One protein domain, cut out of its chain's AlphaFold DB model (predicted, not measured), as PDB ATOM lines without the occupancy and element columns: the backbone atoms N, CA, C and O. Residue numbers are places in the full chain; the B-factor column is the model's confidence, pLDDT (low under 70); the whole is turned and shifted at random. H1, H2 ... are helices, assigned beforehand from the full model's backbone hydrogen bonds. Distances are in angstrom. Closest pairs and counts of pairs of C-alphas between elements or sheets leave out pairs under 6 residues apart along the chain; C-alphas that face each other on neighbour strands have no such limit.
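Overview. This is residues 22 to 151 of the 151 residues of an uncharacterized protein of Jannaschia donghaensis (UniProt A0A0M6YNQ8). A helical hairpin, H3 and H4, makes the core, with H1 and H2 on one side of it and H5 on the other, where H5 meets the beginning of H4 with its first turn. Long loops make up much of the rest: residues 62 to 105 wind from H3 to H4 in a wide course past H5, and their turn about Pro 93 makes one end of the longest axis. The printed part has 130 residues with five named helices, H1 to H5 in that order, and no named strand; the class is all helix, although only 57 residues are in named elements. The whole is compact, with a radius of gyration of the C-alphas of 14.0 A, and elongated, spanning 45 by 30 by 26 A.

Along the chain. Find C-alpha 22 at (195.560, 144.876, 191.705); from there H1 runs through residues 22 to 32, 15.1 A long. Next come H2, residues 36 to 45, and H3, residues 49 to 61, 18.1 A long. Go on to C-alpha 106 at (180.044, 147.688, 207.901), where H4 begins, residues 106 to 115. H5, residues 137 to 149, spans 18.3 A and ends at C-alpha 149, (172.772, 166.750, 212.160).

Arrangement. Begin with H3 and H4, the hubs, each touching three helices. They form a helical hairpin, opposite ways at a steep tilt of 43 degrees, with closest C-alphas of Ala 57 and Ala 107 at 4.6 A. H1 touches H4, closest at the C-alphas of Arg 25 and Gly 115, 4.5 A. H3 touches H1 with residues 54 to 58 alone, at a steep tilt of 47 degrees; the closest C-alphas are those of Asn 32 and Glu 58, 6.4 A apart. H2 and H3 form another helical hairpin, at a shallow tilt of 29 degrees, with the C-alphas of Gln 43 and Leu 52 closest at 5.8 A. H5 touches H4 with residues 137 to 140 alone, closest at the C-alphas of Gly 106 and Trp 137, 4.2 A. H3 and H5 are near each other, while H1 and H5 are apart. The packing is mostly crossed: of five touching pairs, one is at a shallow tilt. In H1, H2, H3, H4 and H5 every O i to N i+4 pair is within hydrogen-bond range.

Size, cuts and confidence. Look for the two C-alphas farthest apart at Pro 93 and Gly 151, 47.5 A. The printed part has no cut. The links H3 to H4, with 44 residues, and H4 to H5, with 21, are long; in the first, residues 66 to 67 pair with 70 to 71, antiparallel. The mean pLDDT of the printed part is 93.7, and residue 151 alone is under 70.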
ATOM      1  N   ASP A  22     194.283 144.460 191.113       87.25
ATOM      2  CA  ASP A  22     195.560 144.876 191.705       87.25
ATOM      3  C   ASP A  22     195.664 146.398 191.836       87.25
ATOM      4  O   ASP A  22     196.073 146.889 192.882       87.25
ATOM      5  N   ALA A  23     195.201 147.152 190.834       88.12
ATOM      6  CA  ALA A  23     195.147 148.608 190.930       88.12
ATOM      7  C   ALA A  23     194.182 149.073 192.033       88.12
ATOM      8  O   ALA A  23     194.488 150.028 192.741       88.12
ATOM      9  N   ALA A  24     193.046 148.392 192.217       87.88
ATOM     10  CA  ALA A  24     192.117 148.696 193.306       87.88
ATOM     11  C   ALA A  24     192.718 148.395 194.688       87.88
ATOM     12  O   ALA A  24     192.590 149.207 195.600       87.88
ATOM     13  N   ARG A  25     193.440 147.276 194.832       89.81
ATOM     14  CA  ARG A  25     194.172 146.940 196.065       89.81
ATOM     15  C   ARG A  25     195.260 147.951 196.382       89.81
ATOM     16  O   ARG A  25     195.434 148.308 197.543       89.81
ATOM     17  N   ASP A  26     196.005 148.388 195.373       92.88
ATOM     18  CA  ASP A  26     197.064 149.377 195.557       92.88
ATOM     19  C   ASP A  26     196.493 150.746 195.929       92.88
ATOM     20  O   ASP A  26     197.037 151.414 196.807       92.88
ATOM     21  N   GLU A  27     195.354 151.125 195.348       91.19
ATOM     22  CA  GLU A  27     194.638 152.337 195.734       91.19
ATOM     23  C   GLU A  27     194.075 152.255 197.161       91.19
ATOM     24  O   GLU A  27     194.268 153.175 197.957       91.19
ATOM     25  N   ALA A  28     193.450 151.135 197.533       92.31
ATOM     26  CA  ALA A  28     192.986 150.911 198.899       92.31
ATOM     27  C   ALA A  28     194.151 150.967 199.899       92.31
ATOM     28  O   ALA A  28     194.055 151.643 200.919       92.31
ATOM     29  N   ARG A  29     195.291 150.337 199.580       94.38
ATOM     30  CA  ARG A  29     196.513 150.396 200.396       94.38
ATOM     31  C   ARG A  29     197.010 151.829 200.565       94.38
ATOM     32  O   ARG A  29     197.266 152.240 201.693       94.38
ATOM     33  N   ARG A  30     197.092 152.594 199.470       95.88
ATOM     34  CA  ARG A  30     197.475 154.013 199.497       95.88
ATOM     35  C   ARG A  30     196.585 154.799 200.455       95.88
ATOM     36  O   ARG A  30     197.105 155.581 201.242       95.88
ATOM     37  N   ILE A  31     195.266 154.606 200.391       96.12
ATOM     38  CA  ILE A  31     194.310 155.310 201.258       96.12
ATOM     39  C   ILE A  31     194.468 154.871 202.720       96.12
ATOM     40  O   ILE A  31     194.514 155.725 203.603       96.12
ATOM     41  N   ASN A  32     194.639 153.574 202.981       95.12
ATOM     42  CA  ASN A  32     194.823 153.033 204.333       95.12
ATOM     43  C   ASN A  32     196.116 153.531 205.003       95.12
ATOM     44  O   ASN A  32     196.207 153.569 206.227       95.12
ATOM     45  N   GLU A  33     197.120 153.935 204.225       97.12
ATOM     46  CA  GLU A  33     198.370 154.513 204.736       97.12
ATOM     47  C   GLU A  33     198.255 156.009 205.088       97.12
ATOM     48  O   GLU A  33     199.117 156.541 205.793       97.12
ATOM     49  N   LEU A  34     197.201 156.704 204.641       98.06
ATOM     50  CA  LEU A  34     196.991 158.119 204.958       98.06
ATOM     51  C   LEU A  34     196.626 158.307 206.435       98.06
ATOM     52  O   LEU A  34     195.904 157.503 207.029       98.06
ATOM     53  N   ASP A  35     197.065 159.413 207.036       98.50
ATOM     54  CA  ASP A  35     196.597 159.808 208.364       98.50
ATOM     55  C   ASP A  35     195.142 160.317 208.334       98.50
ATOM     56  O   ASP A  35     194.601 160.702 207.295       98.50
ATOM     57  N   SER A  36     194.482 160.323 209.495       98.38
ATOM     58  CA  SER A  36     193.065 160.704 209.585       98.38
ATOM     59  C   SER A  36     192.802 162.155 209.168       98.38
ATOM     60  O   SER A  36     191.726 162.451 208.656       98.38
ATOM     61  N   ALA A  37     193.764 163.067 209.348       98.31
ATOM     62  CA  ALA A  37     193.611 164.457 208.920       98.31
ATOM     63  C   ALA A  37     193.557 164.559 207.387       98.31
ATOM     64  O   ALA A  37     192.701 165.252 206.833       98.31
ATOM     65  N   THR A  38     194.423 163.812 206.707       98.69
ATOM     66  CA  THR A  38     194.476 163.715 205.249       98.69
ATOM     67  C   THR A  38     193.241 163.010 204.697       98.69
ATOM     68  O   THR A  38     192.678 163.463 203.702       98.69
ATOM     69  N   LEU A  39     192.758 161.961 205.370       98.62
ATOM     70  CA  LEU A  39     191.507 161.290 205.008       98.62
ATOM     71  C   LEU A  39     190.304 162.230 205.105       98.62
ATOM     72  O   LEU A  39     189.513 162.303 204.172       98.62
ATOM     73  N   TRP A  40     190.183 163.012 206.180       98.56
ATOM     74  CA  TRP A  40     189.117 164.012 206.281       98.56
ATOM     75  C   TRP A  40     189.216 165.085 205.198       98.56
ATOM     76  O   TRP A  40     188.194 165.502 204.658       98.56
ATOM     77  N   GLN A  41     190.427 165.503 204.826       98.31
ATOM     78  CA  GLN A  41     190.603 166.417 203.702       98.31
ATOM     79  C   GLN A  41     190.133 165.781 202.384       98.31
ATOM     80  O   GLN A  41     189.411 166.428 201.624       98.31
ATOM     81  N   ALA A  42     190.498 164.520 202.132       98.31
ATOM     82  CA  ALA A  42     190.080 163.772 200.949       98.31
ATOM     83  C   ALA A  42     188.558 163.561 200.906       98.31
ATOM     84  O   ALA A  42     187.947 163.749 199.854       98.31
ATOM     85  N   GLN A  43     187.930 163.269 202.051       98.19
ATOM     86  CA  GLN A  43     186.481 163.090 202.184       98.19
ATOM     87  C   GLN A  43     185.713 164.316 201.685       98.19
ATOM     88  O   GLN A  43     184.648 164.177 201.084       98.19
ATOM     89  N   VAL A  44     186.273 165.513 201.867       97.31
ATOM     90  CA  VAL A  44     185.658 166.772 201.436       97.31
ATOM     91  C   VAL A  44     185.949 167.084 199.966       97.31
ATOM     92  O   VAL A  44     185.090 167.640 199.283       97.31
ATOM     93  N   THR A  45     187.141 166.753 199.461       97.19
ATOM     94  CA  THR A  45     187.616 167.242 198.153       97.19
ATOM     95  C   THR A  45     187.474 166.264 196.996       97.19
ATOM     96  O   THR A  45     187.366 166.723 195.856       97.19
ATOM     97  N   THR A  46     187.492 164.949 197.234       96.56
ATOM     98  CA  THR A  46     187.439 163.982 196.129       96.56
ATOM     99  C   THR A  46     186.095 164.041 195.409       96.56
ATOM    100  O   THR A  46     185.050 164.183 196.043       96.56
ATOM    101  N   ASN A  47     186.100 163.915 194.083       94.19
ATOM    102  CA  ASN A  47     184.888 163.737 193.274       94.19
ATOM    103  C   ASN A  47     184.741 162.298 192.764       94.19
ATOM    104  O   ASN A  47     183.766 161.998 192.074       94.19
ATOM    105  N   ASP A  48     185.698 161.428 193.084       91.50
ATOM    106  CA  ASP A  48     185.627 160.019 192.743       91.50
ATOM    107  C   ASP A  48     184.783 159.283 193.793       91.50
ATOM    108  O   ASP A  48     185.009 159.390 194.998       91.50
ATOM    109  N   PHE A  49     183.753 158.574 193.332       90.06
ATOM    110  CA  PHE A  49     182.831 157.855 194.211       90.06
ATOM    111  C   PHE A  49     183.517 156.697 194.943       90.06
ATOM    112  O   PHE A  49     183.223 156.461 196.113       90.06
ATOM    113  N   THR A  50     184.421 155.988 194.270       89.62
ATOM    114  CA  THR A  50     185.158 154.861 194.848       89.62
ATOM    115  C   THR A  50     186.149 155.368 195.889       89.62
ATOM    116  O   THR A  50     186.170 154.845 196.999       89.62
ATOM    117  N   GLU A  51     186.899 156.432 195.581       93.69
ATOM    118  CA  GLU A  51     187.799 157.068 196.549       93.69
ATOM    119  C   GLU A  51     187.018 157.588 197.761       93.69
ATOM    120  O   GLU A  51     187.401 157.301 198.890       93.69
ATOM    121  N   LEU A  52     185.891 158.285 197.558       96.69
ATOM    122  CA  LEU A  52     185.052 158.760 198.663       96.69
ATOM    123  C   LEU A  52     184.609 157.610 199.574       96.69
ATOM    124  O   LEU A  52     184.709 157.720 200.793       96.69
ATOM    125  N   ASN A  53     184.122 156.516 198.992       96.31
ATOM    126  CA  ASN A  53     183.657 155.375 199.768       96.31
ATOM    127  C   ASN A  53     184.797 154.661 200.503       96.31
ATOM    128  O   ASN A  53     184.586 154.248 201.639       96.31
ATOM    129  N   GLN A  54     185.987 154.545 199.903       96.81
ATOM    130  CA  GLN A  54     187.160 153.984 200.582       96.81
ATOM    131  C   GLN A  54     187.639 154.889 201.718       96.81
ATOM    132  O   GLN A  54     187.937 154.408 202.807       96.81
ATOM    133  N   VAL A  55     187.670 156.204 201.493       98.44
ATOM    134  CA  VAL A  55     188.031 157.190 202.518       98.44
ATOM    135  C   VAL A  55     187.058 157.134 203.694       98.44
ATOM    136  O   VAL A  55     187.493 157.109 204.843       98.44
ATOM    137  N   GLU A  56     185.747 157.098 203.439       98.56
ATOM    138  CA  GLU A  56     184.758 157.011 204.517       98.56
ATOM    139  C   GLU A  56     184.781 155.650 205.227       98.56
ATOM    140  O   GLU A  56     184.594 155.606 206.442       98.56
ATOM    141  N   ALA A  57     185.060 154.554 204.513       98.06
ATOM    142  CA  ALA A  57     185.260 153.238 205.116       98.06
ATOM    143  C   ALA A  57     186.473 153.219 206.053       98.06
ATOM    144  O   ALA A  57     186.368 152.744 207.180       98.06
ATOM    145  N   GLU A  58     187.598 153.795 205.628       98.12
ATOM    146  CA  GLU A  58     188.815 153.847 206.439       98.12
ATOM    147  C   GLU A  58     188.684 154.799 207.635       98.12
ATOM    148  O   GLU A  58     189.177 154.526 208.725       98.12
ATOM    149  N   LEU A  59     187.969 155.915 207.493       98.62
ATOM    150  CA  LEU A  59     187.620 156.745 208.648       98.62
ATOM    151  C   LEU A  59     186.710 155.983 209.624       98.62
ATOM    152  O   LEU A  59     186.941 156.013 210.835       98.62
ATOM    153  N   GLY A  60     185.714 155.259 209.107       98.06
ATOM    154  CA  GLY A  60     184.813 154.430 209.905       98.06
ATOM    155  C   GLY A  60     185.525 153.286 210.630       98.06
ATOM    156  O   GLY A  60     185.217 153.030 211.792       98.06
ATOM    157  N   SER A  61     186.509 152.642 209.993       96.81
ATOM    158  CA  SER A  61     187.323 151.572 210.595       96.81
ATOM    159  C   SER A  61     188.200 152.079 211.751       96.81
ATOM    160  O   SER A  61     188.551 151.311 212.645       96.81
ATOM    161  N   ARG A  62     188.508 153.384 211.763       96.88
ATOM    162  CA  ARG A  62     189.288 154.091 212.795       96.88
ATOM    163  C   ARG A  62     188.431 154.795 213.852       96.88
ATOM    164  O   ARG A  62     188.945 155.652 214.579       96.88
ATOM    165  N   ASP A  63     187.132 154.511 213.897       97.06
ATOM    166  CA  ASP A  63     186.162 155.186 214.768       97.06
ATOM    167  C   ASP A  63     186.140 156.727 214.603       97.06
ATOM    168  O   ASP A  63     185.877 157.480 215.545       97.06
ATOM    169  N   GLN A  64     186.431 157.231 213.397       98.00
ATOM    170  CA  GLN A  64     186.406 158.657 213.060       98.00
ATOM    171  C   GLN A  64     185.114 159.007 212.315       98.00
ATOM    172  O   GLN A  64     185.033 158.891 211.097       98.00
ATOM    173  N   PHE A  65     184.093 159.479 213.034       98.06
ATOM    174  CA  PHE A  65     182.759 159.684 212.446       98.06
ATOM    175  C   PHE A  65     182.419 161.139 212.088       98.06
ATOM    176  O   PHE A  65     181.561 161.377 211.237       98.06
ATOM    177  N   VAL A  66     183.072 162.109 212.737       97.88
ATOM    178  CA  VAL A  66     182.817 163.553 212.595       97.88
ATOM    179  C   VAL A  66     184.135 164.322 212.712       97.88
ATOM    180  O   VAL A  66     184.951 164.016 213.580       97.88
ATOM    181  N   ASN A  67     184.319 165.355 211.890       97.75
ATOM    182  CA  ASN A  67     185.411 166.320 211.991       97.75
ATOM    183  C   ASN A  67     184.908 167.734 211.666       97.75
ATOM    184  O   ASN A  67     184.714 168.103 210.505       97.75
ATOM    185  N   GLY A  68     184.681 168.533 212.711       94.94
ATOM    186  CA  GLY A  68     184.104 169.869 212.571       94.94
ATOM    187  C   GLY A  68     182.716 169.804 211.914       94.94
ATOM    188  O   GLY A  68     181.836 169.148 212.465       94.94
ATOM    189  N   PRO A  69     182.492 170.469 210.763       95.56
ATOM    190  CA  PRO A  69     181.211 170.427 210.053       95.56
ATOM    191  C   PRO A  69     181.031 169.181 209.166       95.56
ATOM    192  O   PRO A  69     179.972 169.029 208.554       95.56
ATOM    193  N   TYR A  70     182.057 168.335 209.041       97.81
ATOM    194  CA  TYR A  70     182.058 167.172 208.155       97.81
ATOM    195  C   TYR A  70     181.768 165.888 208.930       97.81
ATOM    196  O   TYR A  70     182.201 165.735 210.072       97.81
ATOM    197  N   TYR A  71     181.046 164.956 208.315       98.38
ATOM    198  CA  TYR A  71     180.700 163.667 208.917       98.38
ATOM    199  C   TYR A  71     180.572 162.575 207.853       98.38
ATOM    200  O   TYR A  71     180.299 162.863 206.683       98.38
ATOM    201  N   LEU A  72     180.760 161.314 208.250       98.44
ATOM    202  CA  LEU A  72     180.611 160.191 207.319       98.44
ATOM    203  C   LEU A  72     179.165 160.079 206.838       98.44
ATOM    204  O   LEU A  72     178.225 160.302 207.602       98.44
ATOM    205  N   GLY A  73     178.974 159.736 205.567       97.81
ATOM    206  CA  GLY A  73     177.641 159.643 204.981       97.81
ATOM    207  C   GLY A  73     177.118 160.968 204.438       97.81
ATOM    208  O   GLY A  73     176.171 160.961 203.654       97.81
ATOM    209  N   GLN A  74     177.747 162.104 204.764       97.06
ATOM    210  CA  GLN A  74     177.329 163.425 204.279       97.06
ATOM    211  C   GLN A  74     177.254 163.489 202.747       97.06
ATOM    212  O   GLN A  74     176.399 164.180 202.192       97.06
ATOM    213  N   ARG A  75     178.153 162.772 202.060       96.38
ATOM    214  CA  ARG A  75     178.278 162.788 200.596       96.38
ATOM    215  C   ARG A  75     177.967 161.440 199.951       96.38
ATOM    216  O   ARG A  75     177.374 161.411 198.871       96.38
ATOM    217  N   SER A  76     178.373 160.338 200.575       96.25
ATOM    218  CA  SER A  76     178.209 158.983 200.031       96.25
ATOM    219  C   SER A  76     176.745 158.526 200.033       96.25
ATOM    220  O   SER A  76     176.293 157.963 199.036       96.25
ATOM    221  N   LEU A  77     175.949 158.868 201.059       97.06
ATOM    222  CA  LEU A  77     174.532 158.469 201.137       97.06
ATOM    223  C   LEU A  77     173.697 158.998 199.965       97.06
ATOM    224  O   LEU A  77     172.824 158.298 199.464       97.06
ATOM    225  N   ALA A  78     173.974 160.213 199.483       93.75
ATOM    226  CA  ALA A  78     173.276 160.775 198.322       93.75
ATOM    227  C   ALA A  78     173.602 160.035 197.005       93.75
ATOM    228  O   ALA A  78     172.862 160.138 196.019       93.75
ATOM    229  N   GLN A  79     174.720 159.305 196.978       92.81
ATOM    230  CA  GLN A  79     175.213 158.550 195.827       92.81
ATOM    231  C   GLN A  79     174.861 157.057 195.897       92.81
ATOM    232  O   GLN A  79     174.849 156.398 194.851       92.81
ATOM    233  N   ALA A  80     174.542 156.553 197.091       93.56
ATOM    234  CA  ALA A  80     174.095 155.190 197.338       93.56
ATOM    235  C   ALA A  80     172.659 155.001 196.826       93.56
ATOM    236  O   ALA A  80     171.692 155.548 197.362       93.56
ATOM    237  N   ARG A  81     172.515 154.260 195.725       92.44
ATOM    238  CA  ARG A  81     171.223 154.010 195.070       92.44
ATOM    239  C   ARG A  81     171.085 152.516 194.801       92.44
ATOM    240  O   ARG A  81     171.893 152.017 194.025       92.44
ATOM    241  N   PRO A  82     170.080 151.822 195.368       94.38
ATOM    242  CA  PRO A  82     169.921 150.388 195.146       94.38
ATOM    243  C   PRO A  82     169.841 150.049 193.654       94.38
ATOM    244  O   PRO A  82     169.201 150.766 192.877       94.38
ATOM    245  N   GLY A  83     170.503 148.969 193.255       93.19
ATOM    246  CA  GLY A  83     170.567 148.477 191.880       93.19
ATOM    247  C   GLY A  83     171.408 149.331 190.929       93.19
ATOM    248  O   GLY A  83     171.347 149.119 189.716       93.19
ATOM    249  N   ARG A  84     172.182 150.301 191.436       93.81
ATOM    250  CA  ARG A  84     173.121 151.092 190.627       93.81
ATOM    251  C   ARG A  84     174.223 150.213 190.040       93.81
ATOM    252  O   ARG A  84     174.644 150.450 188.907       93.81
ATOM    253  N   TRP A  85     174.678 149.228 190.803       92.75
ATOM    254  CA  TRP A  85     175.797 148.369 190.452       92.75
ATOM    255  C   TRP A  85     175.356 146.935 190.202       92.75
ATOM    256  O   TRP A  85     174.370 146.440 190.750       92.75
ATOM    257  N   ARG A  86     176.078 146.264 189.299       90.88
ATOM    258  CA  ARG A  86     175.770 144.883 188.942       90.88
ATOM    259  C   ARG A  86     176.368 143.948 189.982       90.88
ATOM    260  O   ARG A  86     177.578 143.791 190.057       90.88
ATOM    261  N   ARG A  87     175.484 143.231 190.656       87.62
ATOM    262  CA  ARG A  87     175.799 142.117 191.541       87.62
ATOM    263  C   ARG A  87     176.194 140.844 190.765       87.62
ATOM    264  O   ARG A  87     175.511 140.513 189.784       87.62
ATOM    265  N   PRO A  88     177.223 140.090 191.195       86.69
ATOM    266  CA  PRO A  88     177.462 138.741 190.688       86.69
ATOM    267  C   PRO A  88     176.348 137.769 191.095       86.69
ATOM    268  O   PRO A  88     175.675 137.933 192.117       86.69
ATOM    269  N   ARG A  89     176.151 136.718 190.298       86.12
ATOM    270  CA  ARG A  89     175.186 135.665 190.648       86.12
ATOM    271  C   ARG A  89     175.715 134.823 191.811       86.12
ATOM    272  O   ARG A  89     176.919 134.685 191.961       86.12
ATOM    273  N   GLN A  90     174.816 134.241 192.609       83.50
ATOM    274  CA  GLN A  90     175.185 133.366 193.741       83.50
ATOM    275  C   GLN A  90     175.994 132.142 193.341       83.50
ATOM    276  O   GLN A  90     176.753 131.624 194.145       83.50
ATOM    277  N   ASP A  91     175.777 131.658 192.126       83.75
ATOM    278  CA  ASP A  91     176.423 130.484 191.563       83.75
ATOM    279  C   ASP A  91     177.679 130.835 190.751       83.75
ATOM    280  O   ASP A  91     178.191 129.979 190.029       83.75
ATOM    281  N   ASP A  92     178.177 132.077 190.832       83.38
ATOM    282  CA  ASP A  92     179.416 132.456 190.160       83.38
ATOM    283  C   ASP A  92     180.599 131.715 190.816       83.38
ATOM    284  O   ASP A  92     180.865 131.905 192.005       83.38
ATOM    285  N   PRO A  93     181.324 130.862 190.066       80.56
ATOM    286  CA  PRO A  93     182.408 130.047 190.611       80.56
ATOM    287  C   PRO A  93     183.633 130.868 191.039       80.56
ATOM    288  O   PRO A  93     184.571 130.298 191.591       80.56
ATOM    289  N   ASN A  94     183.657 132.173 190.746       80.38
ATOM    290  CA  ASN A  94     184.709 133.086 191.182       80.38
ATOM    291  C   ASN A  94     184.370 133.816 192.486       80.38
ATOM    292  O   ASN A  94     185.222 134.572 192.956       80.38
ATOM    293  N   LEU A  95     183.166 133.625 193.045       81.38
ATOM    294  CA  LEU A  95     182.907 134.041 194.419       81.38
ATOM    295  C   LEU A  95     183.821 133.229 195.330       81.38
ATOM    296  O   LEU A  95     183.869 131.999 195.242       81.38
ATOM    297  N   ASP A  96     184.559 133.914 196.190       78.38
ATOM    298  CA  ASP A  96     185.200 133.243 197.310       78.38
ATOM    299  C   ASP A  96     184.207 133.097 198.478       78.38
ATOM    300  O   ASP A  96     183.015 133.378 198.355       78.38
ATOM    301  N   GLY A  97     184.685 132.540 199.589       81.50
ATOM    302  CA  GLY A  97     183.857 132.242 200.753       81.50
ATOM    303  C   GLY A  97     183.687 133.400 201.734       81.50
ATOM    304  O   GLY A  97     183.183 133.132 202.817       81.50
ATOM    305  N   ILE A  98     184.149 134.611 201.405       90.62
ATOM    306  CA  ILE A  98     184.000 135.770 202.291       90.62
ATOM    307  C   ILE A  98     182.560 136.279 202.199       90.62
ATOM    308  O   ILE A  98     182.020 136.442 201.104       90.62
ATOM    309  N   ASP A  99     181.942 136.569 203.337       92.75
ATOM    310  CA  ASP A  99     180.620 137.179 203.394       92.75
ATOM    311  C   ASP A  99     180.496 138.240 204.499       92.75
ATOM    312  O   ASP A  99     181.435 138.557 205.228       92.75
ATOM    313  N   CYS A 100     179.312 138.843 204.616       94.38
ATOM    314  CA  CYS A 100     179.067 139.905 205.590       94.38
ATOM    315  C   CYS A 100     179.262 139.485 207.055       94.38
ATOM    316  O   CYS A 100     179.441 140.357 207.903       94.38
ATOM    317  N   SER A 101     179.206 138.190 207.372       95.00
ATOM    318  CA  SER A 101     179.407 137.684 208.733       95.00
ATOM    319  C   SER A 101     180.882 137.599 209.138       95.00
ATOM    320  O   SER A 101     181.172 137.516 210.332       95.00
ATOM    321  N   ASP A 102     181.805 137.711 208.177       95.94
ATOM    322  CA  ASP A 102     183.250 137.742 208.431       95.94
ATOM    323  C   ASP A 102     183.749 139.105 208.943       95.94
ATOM    324  O   ASP A 102     184.878 139.221 209.427       95.94
ATOM    325  N   PHE A 103     182.914 140.149 208.880       95.62
ATOM    326  CA  PHE A 103     183.283 141.508 209.270       95.62
ATOM    327  C   PHE A 103     182.587 141.943 210.558       95.62
ATOM    328  O   PHE A 103     181.378 141.814 210.725       95.62
ATOM    329  N   LEU A 104     183.358 142.547 211.466       94.81
ATOM    330  CA  LEU A 104     182.823 143.098 212.715       94.81
ATOM    331  C   LEU A 104     182.012 144.384 212.505       94.81
ATOM    332  O   LEU A 104     181.171 144.718 213.340       94.81
ATOM    333  N   THR A 105     182.287 145.134 211.434       96.19
ATOM    334  CA  THR A 105     181.655 146.427 211.142       96.19
ATOM    335  C   THR A 105     181.370 146.575 209.648       96.19
ATOM    336  O   THR A 105     182.114 146.050 208.815       96.19
ATOM    337  N   GLY A 106     180.335 147.351 209.298       97.56
ATOM    338  CA  GLY A 106     180.044 147.688 207.901       97.56
ATOM    339  C   GLY A 106     181.196 148.447 207.234       97.56
ATOM    340  O   GLY A 106     181.497 148.209 206.070       97.56
ATOM    341  N   ALA A 107     181.917 149.285 207.988       98.00
ATOM    342  CA  ALA A 107     183.108 149.983 207.505       98.00
ATOM    343  C   ALA A 107     184.223 149.017 207.062       98.00
ATOM    344  O   ALA A 107     184.830 149.219 206.014       98.00
ATOM    345  N   ALA A 108     184.469 147.944 207.825       96.88
ATOM    346  CA  ALA A 108     185.464 146.935 207.463       96.88
ATOM    347  C   ALA A 108     185.055 146.160 206.200       96.88
ATOM    348  O   ALA A 108     185.874 145.979 205.302       96.88
ATOM    349  N   ALA A 109     183.779 145.776 206.093       97.31
ATOM    350  CA  ALA A 109     183.250 145.149 204.881       97.31
ATOM    351  C   ALA A 109     183.333 146.089 203.665       97.31
ATOM    352  O   ALA A 109     183.660 145.663 202.558       97.31
ATOM    353  N   GLN A 110     183.083 147.386 203.868       97.75
ATOM    354  CA  GLN A 110     183.204 148.385 202.813       97.75
ATOM    355  C   GLN A 110     184.644 148.516 202.319       97.75
ATOM    356  O   GLN A 110     184.863 148.590 201.110       97.75
ATOM    357  N   ALA A 111     185.618 148.525 203.230       95.69
ATOM    358  CA  ALA A 111     187.029 148.571 202.868       95.69
ATOM    359  C   ALA A 111     187.443 147.342 202.039       95.69
ATOM    360  O   ALA A 111     188.170 147.491 201.054       95.69
ATOM    361  N   GLU A 112     186.933 146.149 202.374       94.69
ATOM    362  CA  GLU A 112     187.154 144.945 201.560       94.69
ATOM    363  C   GLU A 112     186.541 145.090 200.162       94.69
ATOM    364  O   GLU A 112     187.225 144.867 199.161       94.69
ATOM    365  N   LEU A 113     185.279 145.531 200.066       95.06
ATOM    366  CA  LEU A 113     184.613 145.747 198.777       95.06
ATOM    367  C   LEU A 113     185.450 146.656 197.867       95.06
ATOM    368  O   LEU A 113     185.685 146.326 196.704       95.06
ATOM    369  N   MET A 114     185.923 147.792 198.384       94.19
ATOM    370  CA  MET A 114     186.770 148.718 197.629       94.19
ATOM    371  C   MET A 114     188.112 148.086 197.235       94.19
ATOM    372  O   MET A 114     188.512 148.186 196.072       94.19
ATOM    373  N   GLY A 115     188.774 147.383 198.162       91.12
ATOM    374  CA  GLY A 115     190.033 146.676 197.911       91.12
ATOM    375  C   GLY A 115     189.920 145.592 196.838       91.12
ATOM    376  O   GLY A 115     190.877 145.348 196.105       91.12
ATOM    377  N   SER A 116     188.740 145.002 196.666       88.88
ATOM    378  CA  SER A 116     188.480 143.964 195.663       88.88
ATOM    379  C   SER A 116     188.041 144.487 194.291       88.88
ATOM    380  O   SER A 116     187.795 143.692 193.377       88.88
ATOM    381  N   GLY A 117     188.044 145.809 194.084       87.25
ATOM    382  CA  GLY A 117     187.652 146.462 192.826       87.25
ATOM    383  C   GLY A 117     186.415 147.349 192.940       87.25
ATOM    384  O   GLY A 117     185.924 147.861 191.929       87.25
ATOM    385  N   GLY A 118     185.916 147.531 194.159       91.00
ATOM    386  CA  GLY A 118     184.734 148.312 194.455       91.00
ATOM    387  C   GLY A 118     183.464 147.712 193.854       91.00
ATOM    388  O   GLY A 118     183.443 146.564 193.415       91.00
ATOM    389  N   PRO A 119     182.387 148.498 193.753       91.19
ATOM    390  CA  PRO A 119     181.105 147.985 193.281       91.19
ATOM    391  C   PRO A 119     181.074 147.673 191.774       91.19
ATOM    392  O   PRO A 119     180.110 147.109 191.263       91.19
ATOM    393  N   LEU A 120     182.143 148.001 191.039       89.25
ATOM    394  CA  LEU A 120     182.353 147.509 189.675       89.25
ATOM    395  C   LEU A 120     182.752 146.025 189.639       89.25
ATOM    396  O   LEU A 120     182.607 145.384 188.598       89.25
ATOM    397  N   ASN A 121     183.272 145.494 190.745       88.88
ATOM    398  CA  ASN A 121     183.790 144.139 190.873       88.88
ATOM    399  C   ASN A 121     183.616 143.644 192.324       88.88
ATOM    400  O   ASN A 121     184.588 143.437 193.048       88.88
ATOM    401  N   ASP A 122     182.359 143.459 192.735       89.94
ATOM    402  CA  ASP A 122     181.981 142.940 194.056       89.94
ATOM    403  C   ASP A 122     182.193 141.419 194.146       89.94
ATOM    404  O   ASP A 122     181.254 140.632 194.053       89.94
ATOM    405  N   ARG A 123     183.448 140.985 194.277       88.00
ATOM    406  CA  ARG A 123     183.843 139.564 194.218       88.00
ATOM    407  C   ARG A 123     183.290 138.688 195.332       88.00
ATOM    408  O   ARG A 123     183.214 137.482 195.138       88.00
ATOM    409  N   HIS A 124     182.920 139.281 196.458       89.19
ATOM    410  CA  HIS A 124     182.385 138.551 197.610       89.19
ATOM    411  C   HIS A 124     180.880 138.776 197.765       89.19
ATOM    412  O   HIS A 124     180.253 138.263 198.688       89.19
ATOM    413  N   ARG A 125     180.269 139.524 196.832       92.69
ATOM    414  CA  ARG A 125     178.835 139.808 196.832       92.69
ATOM    415  C   ARG A 125     178.397 140.528 198.126       92.69
ATOM    416  O   ARG A 125     177.291 140.270 198.613       92.69
ATOM    417  N   LEU A 126     179.269 141.392 198.667       95.31
ATOM    418  CA  LEU A 126     179.079 142.144 199.919       95.31
ATOM    419  C   LEU A 126     178.037 143.259 199.776       95.31
ATOM    420  O   LEU A 126     177.421 143.659 200.765       95.31
ATOM    421  N   ASP A 127     177.837 143.757 198.557       95.56
ATOM    422  CA  ASP A 127     176.830 144.756 198.208       95.56
ATOM    423  C   ASP A 127     175.586 144.046 197.645       95.56
ATOM    424  O   ASP A 127     175.397 143.848 196.439       95.56
ATOM    425  N   GLU A 128     174.740 143.567 198.558       92.44
ATOM    426  CA  GLU A 128     173.569 142.761 198.217       92.44
ATOM    427  C   GLU A 128     172.520 143.537 197.406       92.44
ATOM    428  O   GLU A 128     171.921 142.957 196.484       92.44
ATOM    429  N   ASP A 129     172.289 144.808 197.742       94.38
ATOM    430  CA  ASP A 129     171.294 145.659 197.090       94.38
ATOM    431  C   ASP A 129     171.868 146.468 195.915       94.38
ATOM    432  O   ASP A 129     171.100 147.088 195.174       94.38
ATOM    433  N   GLY A 130     173.177 146.384 195.664       95.56
ATOM    434  CA  GLY A 130     173.861 146.964 194.513       95.56
ATOM    435  C   GLY A 130     173.963 148.483 194.591       95.56
ATOM    436  O   GLY A 130     173.833 149.157 193.563       95.56
ATOM    437  N   ASP A 131     174.094 149.043 195.788       95.56
ATOM    438  CA  ASP A 131     174.107 150.482 196.012       95.56
ATOM    439  C   ASP A 131     175.494 151.129 196.108       95.56
ATOM    440  O   ASP A 131     175.615 152.357 195.997       95.56
ATOM    441  N   GLY A 132     176.528 150.304 196.220       95.50
ATOM    442  CA  GLY A 132     177.921 150.672 196.399       95.50
ATOM    443  C   GLY A 132     178.428 150.586 197.838       95.50
ATOM    444  O   GLY A 132     179.572 150.988 198.069       95.50
ATOM    445  N   LEU A 133     177.612 150.112 198.782       97.50
ATOM    446  CA  LEU A 133     177.864 150.050 200.218       97.50
ATOM    447  C   LEU A 133     177.637 148.623 200.755       97.50
ATOM    448  O   LEU A 133     176.528 148.104 200.810       97.50
ATOM    449  N   ALA A 134     178.707 147.995 201.221       97.38
ATOM    450  CA  ALA A 134     178.727 146.626 201.704       97.38
ATOM    451  C   ALA A 134     177.999 146.439 203.044       97.38
ATOM    452  O   ALA A 134     178.107 147.265 203.950       97.38
ATOM    453  N   CYS A 135     177.339 145.289 203.204       96.12
ATOM    454  CA  CYS A 135     177.030 144.665 204.498       96.12
ATOM    455  C   CYS A 135     176.436 145.590 205.582       96.12
ATOM    456  O   CYS A 135     176.851 145.558 206.739       96.12
ATOM    457  N   GLY A 136     175.454 146.421 205.216       94.62
ATOM    458  CA  GLY A 136     174.759 147.313 206.154       94.62
ATOM    459  C   GLY A 136     175.463 148.649 206.414       94.62
ATOM    460  O   GLY A 136     174.961 149.460 207.192       94.62
ATOM    461  N   TRP A 137     176.574 148.935 205.727       97.94
ATOM    462  CA  TRP A 137     177.303 150.195 205.869       97.94
ATOM    463  C   TRP A 137     176.435 151.429 205.579       97.94
ATOM    464  O   TRP A 137     176.557 152.446 206.259       97.94
ATOM    465  N   ARG A 138     175.470 151.334 204.652       97.50
ATOM    466  CA  ARG A 138     174.451 152.379 204.452       97.50
ATOM    467  C   ARG A 138     173.735 152.746 205.753       97.50
ATOM    468  O   ARG A 138     173.581 153.930 206.050       97.50
ATOM    469  N   ASP A 139     173.275 151.756 206.507       97.62
ATOM    470  CA  ASP A 139     172.499 151.988 207.723       97.62
ATOM    471  C   ASP A 139     173.379 152.604 208.816       97.62
ATOM    472  O   ASP A 139     172.920 153.456 209.583       97.62
ATOM    473  N   ASP A 140     174.651 152.206 208.888       97.94
ATOM    474  CA  ASP A 140     175.643 152.810 209.781       97.94
ATOM    475  C   ASP A 140     175.828 154.297 209.458       97.94
ATOM    476  O   ASP A 140     175.681 155.149 210.342       97.94
ATOM    477  N   LEU A 141     176.055 154.622 208.181       98.31
ATOM    478  CA  LEU A 141     176.194 155.993 207.693       98.31
ATOM    479  C   LEU A 141     174.945 156.836 207.967       98.31
ATOM    480  O   LEU A 141     175.062 157.980 208.404       98.31
ATOM    481  N   GLN A 142     173.743 156.287 207.769       98.06
ATOM    482  CA  GLN A 142     172.494 156.982 208.096       98.06
ATOM    483  C   GLN A 142     172.408 157.325 209.587       98.06
ATOM    484  O   GLN A 142     172.021 158.442 209.943       98.06
ATOM    485  N   ARG A 143     172.802 156.401 210.474       98.00
ATOM    486  CA  ARG A 143     172.835 156.658 211.923       98.00
ATOM    487  C   ARG A 143     173.890 157.697 212.295       98.00
ATOM    488  O   ARG A 143     173.618 158.536 213.154       98.00
ATOM    489  N   ILE A 144     175.063 157.662 211.666       97.94
ATOM    490  CA  ILE A 144     176.124 158.663 211.861       97.94
ATOM    491  C   ILE A 144     175.627 160.049 211.435       97.94
ATOM    492  O   ILE A 144     175.664 160.985 212.236       97.94
ATOM    493  N   ALA A 145     175.077 160.167 210.226       97.81
ATOM    494  CA  ALA A 145     174.555 161.419 209.688       97.81
ATOM    495  C   ALA A 145     173.412 161.995 210.541       97.81
ATOM    496  O   ALA A 145     173.388 163.194 210.824       97.81
ATOM    497  N   ALA A 146     172.488 161.152 211.012       97.25
ATOM    498  CA  ALA A 146     171.407 161.582 211.897       97.25
ATOM    499  C   ALA A 146     171.934 162.142 213.232       97.25
ATOM    500  O   ALA A 146     171.438 163.159 213.712       97.25
ATOM    501  N   ARG A 147     172.967 161.520 213.817       96.56
ATOM    502  CA  ARG A 147     173.609 162.011 215.051       96.56
ATOM    503  C   ARG A 147     174.357 163.324 214.836       96.56
ATOM    504  O   ARG A 147     174.303 164.187 215.701       96.56
ATOM    505  N   ALA A 148     175.036 163.473 213.701       95.75
ATOM    506  CA  ALA A 148     175.806 164.674 213.386       95.75
ATOM    507  C   ALA A 148     174.920 165.896 213.076       95.75
ATOM    508  O   ALA A 148     175.346 167.026 213.285       95.75
ATOM    509  N   THR A 149     173.697 165.677 212.579       93.38
ATOM    510  CA  THR A 149     172.772 166.750 212.160       93.38
ATOM    511  C   THR A 149     171.651 167.047 213.154       93.38
ATOM    512  O   THR A 149     171.050 168.115 213.081       93.38
ATOM    513  N   GLY A 150     171.350 166.116 214.060       80.88
ATOM    514  CA  GLY A 150     170.308 166.256 215.080       80.88
ATOM    515  C   GLY A 150     170.799 166.746 216.447       80.88
ATOM    516  O   GLY A 150     170.028 166.665 217.404       80.88
ATOM    517  N   GLY A 151     172.059 167.179 216.548       55.31
ATOM    518  CA  GLY A 151     172.661 167.768 217.751       55.31
ATOM    519  C   GLY A 151     172.513 169.280 217.824       55.31
ATOM    520  O   GLY A 151     172.528 169.927 216.753       55.31
TER     521      GLY A 151